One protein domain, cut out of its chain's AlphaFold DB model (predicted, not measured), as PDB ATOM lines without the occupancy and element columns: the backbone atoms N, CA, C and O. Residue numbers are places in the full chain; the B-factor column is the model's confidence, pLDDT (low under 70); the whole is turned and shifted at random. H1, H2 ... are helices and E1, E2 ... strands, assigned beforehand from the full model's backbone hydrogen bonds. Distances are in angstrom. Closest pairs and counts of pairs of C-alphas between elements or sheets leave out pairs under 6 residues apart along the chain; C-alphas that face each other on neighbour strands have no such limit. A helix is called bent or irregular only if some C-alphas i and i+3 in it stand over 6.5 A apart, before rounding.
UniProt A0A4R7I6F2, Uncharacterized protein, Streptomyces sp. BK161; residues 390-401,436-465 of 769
ATOM      1  N   CYS A 390      38.861  26.402  87.729       84.75
ATOM      2  CA  CYS A 390      38.181  26.376  86.444       84.75
ATOM      3  C   CYS A 390      36.704  25.967  86.605       84.75
ATOM      4  O   CYS A 390      36.436  24.905  87.167       84.75
ATOM      5  N   PRO A 391      35.731  26.720  86.050       81.31
ATOM      6  CA  PRO A 391      34.314  26.375  86.166       81.31
ATOM      7  C   PRO A 391      33.948  25.068  85.455       81.31
ATOM      8  O   PRO A 391      32.930  24.470  85.778       81.31
ATOM      9  N   VAL A 392      34.740  24.649  84.468       79.31
ATOM     10  CA  VAL A 392      34.413  23.522  83.593       79.31
ATOM     11  C   VAL A 392      35.123  22.244  84.037       79.31
ATOM     12  O   VAL A 392      34.471  21.224  84.233       79.31
ATOM     13  N   CYS A 393      36.448  22.285  84.220       77.88
ATOM     14  CA  CYS A 393      37.249  21.102  84.562       77.88
ATOM     15  C   CYS A 393      37.691  21.015  86.026       77.88
ATOM     16  O   CYS A 393      38.368  20.052  86.376       77.88
ATOM     17  N   LEU A 394      37.336  22.006  86.853       78.25
ATOM     18  CA  LEU A 394      37.656  22.097  88.285       78.25
ATOM     19  C   LEU A 394      39.153  22.094  88.642       78.25
ATOM     20  O   LEU A 394      39.511  22.055  89.817       78.25
ATOM     21  N   ASN A 395      40.049  22.192  87.657       83.06
ATOM     22  CA  ASN A 395      41.470  22.382  87.927       83.06
ATOM     23  C   ASN A 395      41.713  23.745  88.580       83.06
ATOM     24  O   ASN A 395      41.159  24.756  88.144       83.06
ATOM     25  N   VAL A 396      42.604  23.778  89.569       86.62
ATOM     26  CA  VAL A 396      43.163  25.024  90.100       86.62
ATOM     27  C   VAL A 396      44.209  25.528  89.110       86.62
ATOM     28  O   VAL A 396      45.179  24.835  88.811       86.62
ATOM     29  N   LEU A 397      43.984  26.718  88.563       87.81
ATOM     30  CA  LEU A 397      44.815  27.342  87.540       87.81
ATOM     31  C   LEU A 397      45.551  28.547  88.129       87.81
ATOM     32  O   LEU A 397      44.951  29.341  88.847       87.81
ATOM     33  N   ASP A 398      46.822  28.719  87.771       89.44
ATOM     34  CA  ASP A 398      47.534  29.993  87.927       89.44
ATOM     35  C   ASP A 398      47.068  30.929  86.800       89.44
ATOM     36  O   ASP A 398      47.488  30.785  85.649       89.44
ATOM     37  N   TRP A 399      46.130  31.825  87.112       87.00
ATOM     38  CA  TRP A 399      45.391  32.631  86.137       87.00
ATOM     39  C   TRP A 399      46.302  33.513  85.288       87.00
ATOM     40  O   TRP A 399      46.093  33.644  84.079       87.00
ATOM     41  N   ASP A 400      47.337  34.072  85.908       85.94
ATOM     42  CA  ASP A 400      48.272  34.983  85.254       85.94
ATOM     43  C   ASP A 400      49.190  34.251  84.263       85.94
ATOM     44  O   ASP A 400      49.688  34.860  83.318       85.94
ATOM     45  N   SER A 401      49.351  32.932  84.426       85.06
ATOM     46  CA  SER A 401      50.137  32.077  83.530       85.06
ATOM     47  C   SER A 401      49.367  31.564  82.301       85.06
ATOM     48  O   SER A 401      49.972  31.026  81.369       85.06
ATOM     49  N   ARG A 436      40.048  49.472  77.895       69.25
ATOM     50  CA  ARG A 436      40.518  48.284  78.617       69.25
ATOM     51  C   ARG A 436      39.373  47.330  78.956       69.25
ATOM     52  O   ARG A 436      39.471  46.147  78.646       69.25
ATOM     53  N   ALA A 437      38.274  47.844  79.511       68.75
ATOM     54  CA  ALA A 437      37.089  47.042  79.809       68.75
ATOM     55  C   ALA A 437      36.493  46.396  78.543       68.75
ATOM     56  O   ALA A 437      36.081  45.239  78.578       68.75
ATOM     57  N   ALA A 438      36.499  47.105  77.407       68.56
ATOM     58  CA  ALA A 438      36.057  46.566  76.123       68.56
ATOM     59  C   ALA A 438      36.980  45.454  75.588       68.56
ATOM     60  O   ALA A 438      36.481  44.474  75.035       68.56
ATOM     61  N   ARG A 439      38.306  45.573  75.774       71.62
ATOM     62  CA  ARG A 439      39.283  44.527  75.418       71.62
ATOM     63  C   ARG A 439      39.110  43.287  76.296       71.62
ATOM     64  O   ARG A 439      39.027  42.176  75.779       71.62
ATOM     65  N   GLU A 440      38.993  43.475  77.609       74.19
ATOM     66  CA  GLU A 440      38.748  42.396  78.575       74.19
ATOM     67  C   GLU A 440      37.417  41.678  78.297       74.19
ATOM     68  O   GLU A 440      37.362  40.455  78.348       74.19
ATOM     69  N   ALA A 441      36.367  42.404  77.898       69.50
ATOM     70  CA  ALA A 441      35.071  41.824  77.532       69.50
ATOM     71  C   ALA A 441      35.084  40.969  76.246       69.50
ATOM     72  O   ALA A 441      34.100  40.284  75.971       69.50
ATOM     73  N   ARG A 442      36.161  41.015  75.447       72.44
ATOM     74  CA  ARG A 442      36.349  40.219  74.214       72.44
ATOM     75  C   ARG A 442      37.510  39.226  74.310       72.44
ATOM     76  O   ARG A 442      37.912  38.653  73.297       72.44
ATOM     77  N   SER A 443      38.069  39.058  75.505       82.19
ATOM     78  CA  SER A 443      39.223  38.197  75.753       82.19
ATOM     79  C   SER A 443      38.814  36.956  76.543       82.19
ATOM     80  O   SER A 443      37.905  36.998  77.376       82.19
ATOM     81  N   TYR A 444      39.529  35.859  76.322       85.50
ATOM     82  CA  TYR A 444      39.400  34.632  77.102       85.50
ATOM     83  C   TYR A 444      40.780  34.075  77.456       85.50
ATOM     84  O   TYR A 444      41.774  34.362  76.788       85.50
ATOM     85  N   ARG A 445      40.839  33.246  78.497       87.81
ATOM     86  CA  ARG A 445      42.006  32.445  78.865       87.81
ATOM     87  C   ARG A 445      41.812  31.004  78.429       87.81
ATOM     88  O   ARG A 445      40.723  30.455  78.574       87.81
ATOM     89  N   VAL A 446      42.858  30.381  77.899       87.62
ATOM     90  CA  VAL A 446      42.826  28.967  77.510       87.62
ATOM     91  C   VAL A 446      43.184  28.107  78.713       87.62
ATOM     92  O   VAL A 446      44.329  28.099  79.162       87.62
ATOM     93  N   CYS A 447      42.209  27.354  79.212       85.50
ATOM     94  CA  CYS A 447      42.461  26.262  80.136       85.50
ATOM     95  C   CYS A 447      42.961  25.043  79.344       85.50
ATOM     96  O   CYS A 447      42.332  24.690  78.344       85.50
ATOM     97  N   PRO A 448      44.039  24.363  79.779       85.50
ATOM     98  CA  PRO A 448      44.519  23.147  79.116       85.50
ATOM     99  C   PRO A 448      43.550  21.961  79.249       85.50
ATOM    100  O   PRO A 448      43.676  20.992  78.504       85.50
ATOM    101  N   GLY A 449      42.571  22.041  80.155       82.94
ATOM    102  CA  GLY A 449      41.654  20.945  80.451       82.94
ATOM    103  C   GLY A 449      42.221  19.958  81.475       82.94
ATOM    104  O   GLY A 449      43.152  20.282  82.211       82.94
ATOM    105  N   ASN A 450      41.621  18.773  81.552       79.00
ATOM    106  CA  ASN A 450      42.070  17.648  82.377       79.00
ATOM    107  C   ASN A 450      42.013  16.342  81.556       79.00
ATOM    108  O   ASN A 450      41.841  16.374  80.340       79.00
ATOM    109  N   THR A 451      42.156  15.179  82.197       72.94
ATOM    110  CA  THR A 451      42.116  13.865  81.520       72.94
ATOM    111  C   THR A 451      40.801  13.573  80.790       72.94
ATOM    112  O   THR A 451      40.757  12.676  79.955       72.94
ATOM    113  N   THR A 452      39.735  14.315  81.097       67.75
ATOM    114  CA  THR A 452      38.378  14.095  80.575       67.75
ATOM    115  C   THR A 452      37.892  15.236  79.694       67.75
ATOM    116  O   THR A 452      37.190  15.015  78.710       67.75
ATOM    117  N   ILE A 453      38.234  16.467  80.056       74.88
ATOM    118  CA  ILE A 453      37.780  17.676  79.381       74.88
ATOM    119  C   ILE A 453      38.958  18.260  78.620       74.88
ATOM    120  O   ILE A 453      39.979  18.587  79.218       74.88
ATOM    121  N   THR A 454      38.803  18.424  77.309       80.88
ATOM    122  CA  THR A 454      39.817  19.034  76.440       80.88
ATOM    123  C   THR A 454      40.040  20.516  76.760       80.88
ATOM    124  O   THR A 454      39.294  21.134  77.527       80.88
ATOM    125  N   ALA A 455      41.055  21.117  76.136       82.44
ATOM    126  CA  ALA A 455      41.310  22.546  76.262       82.44
ATOM    127  C   ALA A 455      40.075  23.387  75.879       82.44
ATOM    128  O   ALA A 455      39.389  23.091  74.899       82.44
ATOM    129  N   HIS A 456      39.792  24.426  76.664       81.25
ATOM    130  CA  HIS A 456      38.597  25.267  76.528       81.25
ATOM    131  C   HIS A 456      38.867  26.703  76.995       81.25
ATOM    132  O   HIS A 456      39.845  26.973  77.695       81.25
ATOM    133  N   GLY A 457      38.014  27.640  76.579       83.25
ATOM    134  CA  GLY A 457      38.126  29.056  76.932       83.25
ATOM    135  C   GLY A 457      37.372  29.407  78.216       83.25
ATOM    136  O   GLY A 457      36.246  28.959  78.415       83.25
ATOM    137  N   ILE A 458      37.971  30.243  79.063       87.06
ATOM    138  CA  ILE A 458      37.337  30.862  80.232       87.06
ATOM    139  C   ILE A 458      37.304  32.379  80.000       87.06
ATOM    140  O   ILE A 458      38.351  32.940  79.677       87.06
ATOM    141  N   PRO A 459      36.163  33.076  80.161       88.38
ATOM    142  CA  PRO A 459      36.115  34.528  79.996       88.38
ATOM    143  C   PRO A 459      37.135  35.249  80.887       88.38
ATOM    144  O   PRO A 459      37.258  34.927  82.068       88.38
ATOM    145  N   GLU A 460      37.828  36.260  80.350       87.06
ATOM    146  CA  GLU A 460      38.896  36.990  81.063       87.06
ATOM    147  C   GLU A 460      38.428  37.570  82.409       87.06
ATOM    148  O   GLU A 460      39.187  37.645  83.371       87.06
ATOM    149  N   ARG A 461      37.154  37.964  82.487       87.94
ATOM    150  CA  ARG A 461      36.553  38.597  83.669       87.94
ATOM    151  C   ARG A 461      36.060  37.605  84.727       87.94
ATOM    152  O   ARG A 461      35.521  38.030  85.746       87.94
ATOM    153  N   TYR A 462      36.199  36.297  84.500       88.31
ATOM    154  CA  TYR A 462      35.641  35.261  85.372       88.31
ATOM    155  C   TYR A 462      36.067  35.388  86.853       88.31
ATOM    156  O   TYR A 462      35.174  35.411  87.707       88.31
ATOM    157  N   PRO A 463      37.361  35.551  87.200       89.06
ATOM    158  CA  PRO A 463      37.783  35.670  88.599       89.06
ATOM    159  C   PRO A 463      37.708  37.098  89.161       89.06
ATOM    160  O   PRO A 463      38.087  37.331  90.305       89.06
ATOM    161  N   SER A 464      37.252  38.083  88.379       85.81
ATOM    162  CA  SER A 464      37.368  39.504  88.738       85.81
ATOM    163  C   SER A 464      36.420  39.965  89.853       85.81
ATOM    164  O   SER A 464      36.565  41.084  90.341       85.81
ATOM    165  N   TYR A 465      35.441  39.143  90.239       86.62
ATOM    166  CA  TYR A 465      34.311  39.542  91.089       86.62
ATOM    167  C   TYR A 465      34.123  38.605  92.291       86.62
ATOM    168  O   TYR A 465      33.016  38.158  92.588       86.62
TER     169      TYR A 465
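AT A GLANCE: This is residues 390 to 401 and 436 to 465 of the 769 residues of an uncharacterized protein of Streptomyces sp. BK161 (UniProt A0A4R7I6F2). A long antiparallel hairpin of two strands, E2 and E3, makes the middle of a narrow rod, with the short helix H1 at one end of the long axis and the loop of residues 448 to 455 at the other. Off one side of this hairpin lie two short pieces, apart from each other: the first printed stretch with strand E1, and helix H2 at the last printed residues. The printed part has 42 residues, with three named strands and two named helices in the order E1, H1, E2, E3, H2; it is mixed, with 9 residues in helices and 12 in strands. It is only just compact, close to loose, with a radius of gyration of the C-alphas of 10.9 A, and the C-alphas span 34 by 16 by 16 A.

IN THESE COORDINATES: The printed part begins at Cys 390, and E1 follows as residues 396 to 398, with C-alpha 396 at (43.163, 25.024, 90.100). After the cut, H1 is residues 436 to 440, with C-alpha 436 at (40.518, 48.284, 78.617). E2 is residues 443 to 447, 13.1 A from first to last C-alpha, and E3 is residues 456 to 459, 10.2 A long. H2, residues 462 to 465, ends with C-alpha 465 at (34.311, 39.542, 91.089); it is irregular, with C-alphas 462 and 465 being 7.3 A apart.

HOW THE PARTS SIT: E2 and E3 are antiparallel neighbours and a hairpin, with 140 degrees between their directions. The C-alphas of Tyr 444 and Pro 459 face each other at 4.4 A, and those of Cys 447 and His 456 at 5.4 A. N 445 and O 458 are within hydrogen-bond range at 2.8 A, as are N 456 and O 447 at 3.1 A. H1 and E3 are apart, but only just, at 8.4 A. E1 pairs with no named strand; its closest C-alpha to E2 is that of Leu 397, 7.8 A from that of Cys 447. E1 is apart from E3 and from H2, and H2 is apart from E2 and from H1. In H1 the O i to N i+4 pair is within hydrogen-bond range, while H2 is too short for such a pair and its one O i to N i+3 pair is not within range.

THE WHOLE: The two C-alphas farthest apart are those of Arg 436 and Thr 451, at 34.6 A. Residues 402 to 435 are cut out, and C-alphas 401 and 436 are 19.5 A apart across the cut. Of the links that are printed whole, H1 to E2 and E3 to H2 are tight, E2 to E3 is short, and none is long. The mean pLDDT of the printed part is 81.4; residues 436 to 438, 441 and 452 are under 70.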